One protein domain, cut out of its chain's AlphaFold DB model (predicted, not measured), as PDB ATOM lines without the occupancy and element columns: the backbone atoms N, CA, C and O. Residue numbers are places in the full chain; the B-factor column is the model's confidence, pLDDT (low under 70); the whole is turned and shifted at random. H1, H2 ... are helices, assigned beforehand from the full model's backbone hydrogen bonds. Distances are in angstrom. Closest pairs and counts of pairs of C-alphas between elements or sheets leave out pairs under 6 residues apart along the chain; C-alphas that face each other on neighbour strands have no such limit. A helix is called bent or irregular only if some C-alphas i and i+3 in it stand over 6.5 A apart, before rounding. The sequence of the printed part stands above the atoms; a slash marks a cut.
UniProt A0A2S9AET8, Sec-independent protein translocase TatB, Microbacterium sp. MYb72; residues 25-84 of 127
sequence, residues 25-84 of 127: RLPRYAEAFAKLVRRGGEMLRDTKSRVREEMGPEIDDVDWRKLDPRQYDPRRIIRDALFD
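Overview. This is residues 25 to 84 of the 127 residues of the protein "Sec-independent protein translocase TatB" of Microbacterium sp. MYb72 (UniProt A0A2S9AET8). One long helix, H1, makes a free arm; beyond its last residue the chain turns through the short H2 and folds back as a loose strand-free link, residues 60 to 73, which leads to a small helix, H3, far from H1. The shape is an open, flat zigzag with an empty space between H1 and the link, and no helix packs on another. The printed part has 60 residues with three named helices, in the order H1, H2, H3, and no named strand; the class is all helix. The whole is extended, with a radius of gyration of the C-alphas of 18.8 A, and the C-alphas span 59 by 32 by 9 A.

Along the chain. H1, the longest helix, holds residues 26 to 54 and measures 41.7 A from first to last C-alpha. It begins at C-alpha 26, at (96.843, 9.605, 18.241), and ends at C-alpha 54, at (85.473, 12.375, -21.825). H2 holds residues 56 to 59. H2 is irregular, but only just: C-alphas 56 and 59 are 6.7 A apart. H3 holds residues 74 to 83, is 14.5 A long from first to last C-alpha, and ends at C-alpha 83, at (65.476, 41.592, -15.194).

Arrangement. H1 touches no helix. H1 and H2 are close but not clearly touching, with 1 pair of C-alphas within 8 A; their closest C-alphas are those of Arg 52 and Ile 59, 6.7 A apart. The centres of H1 and H2 are 23.3 A apart. H1 and H3 are apart, and H2 and H3 are apart too. In H1 and H3 every pair of O of residue i and N of residue i+4 is within hydrogen-bond range. H2, with 4 residues, is too short for such a pair, and its 1 pair of O of residue i and N of residue i+3 is within range.

Size, cuts and confidence. The two C-alphas farthest apart are those of Arg 25 and Phe 83, at 59.4 A. The printed part has no cut. The link from H1 to H2 is tight, with 1 residue between them, while the link from H2 to H3 is long, with 14 residues. Residues 25 to 50, of which 26 to 50 belong to H1, stand free, and so do residues 53 to 58, of which 56 to 58 belong to H2, and residues 61 to 84, of which 74 to 83 belong to H3. The mean pLDDT of the printed part is 74.7; residues 55 to 84 are under 70, whereas the mean over H1 is 90.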
ATOM      1  N   ARG A  25      98.741   6.881  20.869       93.00
ATOM      2  CA  ARG A  25      97.890   6.271  19.832       93.00
ATOM      3  C   ARG A  25      97.423   7.272  18.782       93.00
ATOM      4  O   ARG A  25      97.209   6.888  17.632       93.00
ATOM      5  N   LEU A  26      97.290   8.546  19.148       93.25
ATOM      6  CA  LEU A  26      96.843   9.605  18.241       93.25
ATOM      7  C   LEU A  26      97.683   9.742  16.960       93.25
ATOM      8  O   LEU A  26      97.076   9.779  15.889       93.25
ATOM      9  N   PRO A  27      99.031   9.759  17.010       93.19
ATOM     10  CA  PRO A  27      99.863   9.852  15.812       93.19
ATOM     11  C   PRO A  27      99.573   8.722  14.824       93.19
ATOM     12  O   PRO A  27      99.400   8.962  13.632       93.19
ATOM     13  N   ARG A  28      99.397   7.495  15.328       94.00
ATOM     14  CA  ARG A  28      99.086   6.328  14.497       94.00
ATOM     15  C   ARG A  28      97.734   6.461  13.789       94.00
ATOM     16  O   ARG A  28      97.622   6.103  12.616       94.00
ATOM     17  N   TYR A  29      96.712   6.984  14.468       94.25
ATOM     18  CA  TYR A  29      95.410   7.249  13.842       94.25
ATOM     19  C   TYR A  29      95.464   8.422  12.859       94.25
ATOM     20  O   TYR A  29      94.888   8.332  11.775       94.25
ATOM     21  N   ALA A  30      96.193   9.487  13.193       94.62
ATOM     22  CA  ALA A  30      96.401  10.628  12.308       94.62
ATOM     23  C   ALA A  30      97.114  10.211  11.014       94.62
ATOM     24  O   ALA A  30      96.713  10.628   9.930       94.62
ATOM     25  N   GLU A  31      98.109   9.324  11.094       96.62
ATOM     26  CA  GLU A  31      98.768   8.745   9.922       96.62
ATOM     27  C   GLU A  31      97.808   7.927   9.054       96.62
ATOM     28  O   GLU A  31      97.849   8.022   7.825       96.62
ATOM     29  N   ALA A  32      96.947   7.108   9.668       96.06
ATOM     30  CA  ALA A  32      95.954   6.322   8.941       96.06
ATOM     31  C   ALA A  32      94.951   7.232   8.215       96.06
ATOM     32  O   ALA A  32      94.680   7.033   7.028       96.06
ATOM     33  N   PHE A  33      94.470   8.272   8.896       96.62
ATOM     34  CA  PHE A  33      93.597   9.278   8.307       96.62
ATOM     35  C   PHE A  33      94.294  10.048   7.180       96.62
ATOM     36  O   PHE A  33      93.744  10.174   6.091       96.62
ATOM     37  N   ALA A  34      95.538  10.487   7.379       96.94
ATOM     38  CA  ALA A  34      96.309  11.184   6.354       96.94
ATOM     39  C   ALA A  34      96.511  10.318   5.102       96.94
ATOM     40  O   ALA A  34      96.381  10.808   3.980       96.94
ATOM     41  N   LYS A  35      96.782   9.016   5.272       97.38
ATOM     42  CA  LYS A  35      96.861   8.058   4.156       97.38
ATOM     43  C   LYS A  35      95.527   7.950   3.418       97.38
ATOM     44  O   LYS A  35      95.527   7.940   2.190       97.38
ATOM     45  N   LEU A  36      94.408   7.907   4.140       97.62
ATOM     46  CA  LEU A  36      93.072   7.864   3.543       97.62
ATOM     47  C   LEU A  36      92.763   9.143   2.756       97.62
ATOM     48  O   LEU A  36      92.340   9.061   1.609       97.62
ATOM     49  N   VAL A  37      93.034  10.312   3.337       97.56
ATOM     50  CA  VAL A  37      92.820  11.611   2.683       97.56
ATOM     51  C   VAL A  37      93.679  11.742   1.428       97.56
ATOM     52  O   VAL A  37      93.187  12.207   0.405       97.56
ATOM     53  N   ARG A  38      94.941  11.296   1.466       96.75
ATOM     54  CA  ARG A  38      95.825  11.295   0.288       96.75
ATOM     55  C   ARG A  38      95.270  10.423  -0.833       96.75
ATOM     56  O   ARG A  38      95.132  10.913  -1.945       96.75
ATOM     57  N   ARG A  39      94.868   9.188  -0.515       96.38
ATOM     58  CA  ARG A  39      94.242   8.265  -1.479       96.38
ATOM     59  C   ARG A  39      92.939   8.826  -2.045       96.38
ATOM     60  O   ARG A  39      92.714   8.756  -3.245       96.38
ATOM     61  N   GLY A  40      92.096   9.418  -1.199       96.75
ATOM     62  CA  GLY A  40      90.873  10.090  -1.637       96.75
ATOM     63  C   GLY A  40      91.168  11.282  -2.551       96.75
ATOM     64  O   GLY A  40      90.515  11.450  -3.574       96.75
ATOM     65  N   GLY A  41      92.188  12.078  -2.229       95.50
ATOM     66  CA  GLY A  41      92.638  13.193  -3.060       95.50
ATOM     67  C   GLY A  41      93.201  12.753  -4.412       95.50
ATOM     68  O   GLY A  41      92.920  13.397  -5.418       95.50
ATOM     69  N   GLU A  42      93.962  11.660  -4.450       95.06
ATOM     70  CA  GLU A  42      94.436  11.019  -5.686       95.06
ATOM     71  C   GLU A  42      93.245  10.548  -6.532       95.06
ATOM     72  O   GLU A  42      93.115  10.967  -7.678       95.06
ATOM     73  N   MET A  43      92.289   9.833  -5.930       93.94
ATOM     74  CA  MET A  43      91.068   9.384  -6.612       93.94
ATOM     75  C   MET A  43      90.248  10.549  -7.189       93.94
ATOM     76  O   MET A  43      89.765  10.469  -8.313       93.94
ATOM     77  N   LEU A  44      90.103  11.657  -6.453       93.00
ATOM     78  CA  LEU A  44      89.398  12.848  -6.943       93.00
ATOM     79  C   LEU A  44      90.118  13.510  -8.127       93.00
ATOM     80  O   LEU A  44      89.457  14.004  -9.040       93.00
ATOM     81  N   ARG A  45      91.456  13.531  -8.126       90.19
ATOM     82  CA  ARG A  45      92.257  14.076  -9.234       90.19
ATOM     83  C   ARG A  45      92.155  13.200 -10.476       90.19
ATOM     84  O   ARG A  45      91.956  13.739 -11.561       90.19
ATOM     85  N   ASP A  46      92.213  11.884 -10.307       88.12
ATOM     86  CA  ASP A  46      92.079  10.925 -11.405       88.12
ATOM     87  C   ASP A  46      90.683  10.994 -12.027       88.12
ATOM     88  O   ASP A  46      90.549  11.074 -13.248       88.12
ATOM     89  N   THR A  47      89.635  11.056 -11.198       87.00
ATOM     90  CA  THR A  47      88.257  11.261 -11.666       87.00
ATOM     91  C   THR A  47      88.117  12.590 -12.400       87.00
ATOM     92  O   THR A  47      87.524  12.626 -13.473       87.00
ATOM     93  N   LYS A  48      88.709  13.678 -11.884       79.81
ATOM     94  CA  LYS A  48      88.720  14.977 -12.576       79.81
ATOM     95  C   LYS A  48      89.420  14.897 -13.938       79.81
ATOM     96  O   LYS A  48      88.940  15.515 -14.882       79.81
ATOM     97  N   SER A  49      90.520  14.146 -14.045       81.19
ATOM     98  CA  SER A  49      91.236  13.934 -15.312       81.19
ATOM     99  C   SER A  49      90.365  13.200 -16.330       81.19
ATOM    100  O   SER A  49      90.193  13.689 -17.440       81.19
ATOM    101  N   ARG A  50      89.741  12.088 -15.924       80.81
ATOM    102  CA  ARG A  50      88.868  11.271 -16.787       80.81
ATOM    103  C   ARG A  50      87.629  12.036 -17.245       80.81
ATOM    104  O   ARG A  50      87.291  12.031 -18.420       80.81
ATOM    105  N   VAL A  51      86.995  12.764 -16.326       77.12
ATOM    106  CA  VAL A  51      85.854  13.639 -16.623       77.12
ATOM    107  C   VAL A  51      86.238  14.734 -17.626       77.12
ATOM    108  O   VAL A  51      85.461  15.033 -18.529       77.12
ATOM    109  N   ARG A  52      87.445  15.306 -17.509       73.81
ATOM    110  CA  ARG A  52      87.958  16.310 -18.454       73.81
ATOM    111  C   ARG A  52      88.283  15.727 -19.834       73.81
ATOM    112  O   ARG A  52      88.155  16.438 -20.824       73.81
ATOM    113  N   GLU A  53      88.718  14.471 -19.899       74.56
ATOM    114  CA  GLU A  53      89.008  13.767 -21.155       74.56
ATOM    115  C   GLU A  53      87.733  13.358 -21.903       74.56
ATOM    116  O   GLU A  53      87.677  13.513 -23.120       74.56
ATOM    117  N   GLU A  54      86.703  12.883 -21.198       70.62
ATOM    118  CA  GLU A  54      85.473  12.375 -21.825       70.62
ATOM    119  C   GLU A  54      84.447  13.463 -22.166       70.62
ATOM    120  O   GLU A  54      83.700  13.311 -23.128       70.62
ATOM    121  N   MET A  55      84.404  14.568 -21.417       64.06
ATOM    122  CA  MET A  55      83.446  15.659 -21.663       64.06
ATOM    123  C   MET A  55      84.051  16.857 -22.415       64.06
ATOM    124  O   MET A  55      83.366  17.850 -22.640       64.06
ATOM    125  N   GLY A  56      85.325  16.775 -22.821       61.75
ATOM    126  CA  GLY A  56      86.012  17.839 -23.552       61.75
ATOM    127  C   GLY A  56      86.221  19.137 -22.743       61.75
ATOM    128  O   GLY A  56      85.820  19.246 -21.581       61.75
ATOM    129  N   PRO A  57      86.874  20.158 -23.334       59.00
ATOM    130  CA  PRO A  57      87.127  21.457 -22.695       59.00
ATOM    131  C   PRO A  57      85.858  22.229 -22.280       59.00
ATOM    132  O   PRO A  57      85.974  23.229 -21.578       59.00
ATOM    133  N   GLU A  58      84.661  21.751 -22.630       55.16
ATOM    134  CA  GLU A  58      83.369  22.351 -22.272       55.16
ATOM    135  C   GLU A  58      83.044  22.269 -20.761       55.16
ATOM    136  O   GLU A  58      82.136  22.948 -20.289       55.16
ATOM    137  N   ILE A  59      83.816  21.523 -19.953       53.53
ATOM    138  CA  ILE A  59      83.702  21.546 -18.476       53.53
ATOM    139  C   ILE A  59      84.352  22.778 -17.825       53.53
ATOM    140  O   ILE A  59      83.989  23.109 -16.691       53.53
ATOM    141  N   ASP A  60      85.269  23.487 -18.497       55.91
ATOM    142  CA  ASP A  60      85.764  24.769 -17.958       55.91
ATOM    143  C   ASP A  60      84.641  25.830 -17.906       55.91
ATOM    144  O   ASP A  60      84.668  26.700 -17.033       55.91
ATOM    145  N   ASP A  61      83.605  25.696 -18.746       54.66
ATOM    146  CA  ASP A  61      82.421  26.567 -18.756       54.66
ATOM    147  C   ASP A  61      81.305  26.114 -17.792       54.66
ATOM    148  O   ASP A  61      80.440  26.916 -17.421       54.66
ATOM    149  N   VAL A  62      81.332  24.864 -17.304       55.00
ATOM    150  CA  VAL A  62      80.383  24.365 -16.289       55.00
ATOM    151  C   VAL A  62      80.807  24.839 -14.898       55.00
ATOM    152  O   VAL A  62      81.334  24.102 -14.077       55.00
ATOM    153  N   ASP A  63      80.575  26.123 -14.647       54.62
ATOM    154  CA  ASP A  63      79.980  26.679 -13.427       54.62
ATOM    155  C   ASP A  63      80.433  26.174 -12.036       54.62
ATOM    156  O   ASP A  63      79.703  26.286 -11.048       54.62
ATOM    157  N   TRP A  64      81.677  25.720 -11.878       52.25
ATOM    158  CA  TRP A  64      82.252  25.400 -10.561       52.25
ATOM    159  C   TRP A  64      82.278  26.616  -9.617       52.25
ATOM    160  O   TRP A  64      82.297  26.466  -8.397       52.25
ATOM    161  N   ARG A  65      82.219  27.835 -10.175       54.38
ATOM    162  CA  ARG A  65      82.071  29.096  -9.431       54.38
ATOM    163  C   ARG A  65      80.664  29.325  -8.871       54.38
ATOM    164  O   ARG A  65      80.552  30.034  -7.878       54.38
ATOM    165  N   LYS A  66      79.611  28.748  -9.465       53.28
ATOM    166  CA  LYS A  66      78.250  28.787  -8.894       53.28
ATOM    167  C   LYS A  66      78.059  27.768  -7.771       53.28
ATOM    168  O   LYS A  66      77.189  27.971  -6.929       53.28
ATOM    169  N   LEU A  67      78.876  26.714  -7.736       53.72
ATOM    170  CA  LEU A  67      78.890  25.725  -6.653       53.72
ATOM    171  C   LEU A  67      79.841  26.069  -5.494       53.72
ATOM    172  O   LEU A  67      79.826  25.367  -4.486       53.72
ATOM    173  N   ASP A  68      80.652  27.126  -5.598       58.91
ATOM    174  CA  ASP A  68      81.443  27.625  -4.471       58.91
ATOM    175  C   ASP A  68      80.502  28.335  -3.473       58.91
ATOM    176  O   ASP A  68      79.988  29.417  -3.778       58.91
ATOM    177  N   PRO A  69      80.268  27.775  -2.268       57.47
ATOM    178  CA  PRO A  69      79.327  28.340  -1.300       57.47
ATOM    179  C   PRO A  69      79.730  29.741  -0.817       57.47
ATOM    180  O   PRO A  69      78.912  30.444  -0.229       57.47
ATOM    181  N   ARG A  70      80.974  30.176  -1.062       60.38
ATOM    182  CA  ARG A  70      81.448  31.528  -0.730       60.38
ATOM    183  C   ARG A  70      81.174  32.546  -1.836       60.38
ATOM    184  O   ARG A  70      81.243  33.741  -1.566       60.38
ATOM    185  N   GLN A  71      80.891  32.089  -3.055       61.34
ATOM    186  CA  GLN A  71      80.649  32.931  -4.232       61.34
ATOM    187  C   GLN A  71      79.187  32.916  -4.698       61.34
ATOM    188  O   GLN A  71      78.876  33.464  -5.756       61.34
ATOM    189  N   TYR A  72      78.277  32.352  -3.898       55.81
ATOM    190  CA  TYR A  72      76.836  32.532  -4.058       55.81
ATOM    191  C   TYR A  72      76.476  33.996  -3.765       55.81
ATOM    192  O   TYR A  72      76.154  34.362  -2.638       55.81
ATOM    193  N   ASP A  73      76.630  34.864  -4.766       60.38
ATOM    194  CA  ASP A  73      76.353  36.293  -4.642       60.38
ATOM    195  C   ASP A  73      74.830  36.526  -4.686       60.38
ATOM    196  O   ASP A  73      74.218  36.418  -5.758       60.38
ATOM    197  N   PRO A  74      74.191  36.873  -3.553       62.28
ATOM    198  CA  PRO A  74      72.742  37.053  -3.484       62.28
ATOM    199  C   PRO A  74      72.249  38.165  -4.418       62.28
ATOM    200  O   PRO A  74      71.100  38.151  -4.858       62.28
ATOM    201  N   ARG A  75      73.121  39.113  -4.791       62.66
ATOM    202  CA  ARG A  75      72.783  40.213  -5.705       62.66
ATOM    203  C   ARG A  75      72.576  39.738  -7.136       62.66
ATOM    204  O   ARG A  75      71.989  40.467  -7.931       62.66
ATOM    205  N   ARG A  76      73.100  38.566  -7.501       65.00
ATOM    206  CA  ARG A  76      72.872  37.981  -8.824       65.00
ATOM    207  C   ARG A  76      71.448  37.435  -8.932       65.00
ATOM    208  O   ARG A  76      70.765  37.793  -9.871       65.00
ATOM    209  N   ILE A  77      70.965  36.733  -7.908       60.69
ATOM    210  CA  ILE A  77      69.596  36.186  -7.844       60.69
ATOM    211  C   ILE A  77      68.547  37.301  -7.868       60.69
ATOM    212  O   ILE A  77      67.533  37.186  -8.542       60.69
ATOM    213  N   ILE A  78      68.806  38.404  -7.158       64.75
ATOM    214  CA  ILE A  78      67.903  39.562  -7.134       64.75
ATOM    215  C   ILE A  78      67.875  40.274  -8.490       64.75
ATOM    216  O   ILE A  78      66.820  40.726  -8.916       64.75
ATOM    217  N   ARG A  79      69.021  40.383  -9.174       68.25
ATOM    218  CA  ARG A  79      69.076  40.944 -10.530       68.25
ATOM    219  C   ARG A  79      68.371  40.035 -11.525       68.25
ATOM    220  O   ARG A  79      67.581  40.537 -12.308       68.25
ATOM    221  N   ASP A  80      68.598  38.730 -11.443       64.62
ATOM    222  CA  ASP A  80      67.909  37.754 -12.284       64.62
ATOM    223  C   ASP A  80      66.381  37.842 -12.062       64.62
ATOM    224  O   ASP A  80      65.638  37.841 -13.030       64.62
ATOM    225  N   ALA A  81      65.908  38.077 -10.830       64.38
ATOM    226  CA  ALA A  81      64.488  38.310 -10.525       64.38
ATOM    227  C   ALA A  81      63.950  39.713 -10.887       64.38
ATOM    228  O   ALA A  81      62.740  39.919 -10.874       64.38
ATOM    229  N   LEU A  82      64.822  40.693 -11.142       60.59
ATOM    230  CA  LEU A  82      64.444  42.065 -11.510       60.59
ATOM    231  C   LEU A  82      64.490  42.290 -13.029       60.59
ATOM    232  O   LEU A  82      63.812  43.179 -13.533       60.59
ATOM    233  N   PHE A  83      65.316  41.520 -13.741       62.88
ATOM    234  CA  PHE A  83      65.476  41.592 -15.194       62.88
ATOM    235  C   PHE A  83      64.706  40.496 -15.948       62.88
ATOM    236  O   PHE A  83      64.488  40.660 -17.146       62.88
ATOM    237  N   ASP A  84      64.288  39.412 -15.282       53.59
ATOM    238  CA  ASP A  84      63.348  38.427 -15.829       53.59
ATOM    239  C   ASP A  84      61.919  38.787 -15.384       53.59
ATOM    240  O   ASP A  84      61.514  38.535 -14.250       53.59
TER     241      ASP A  84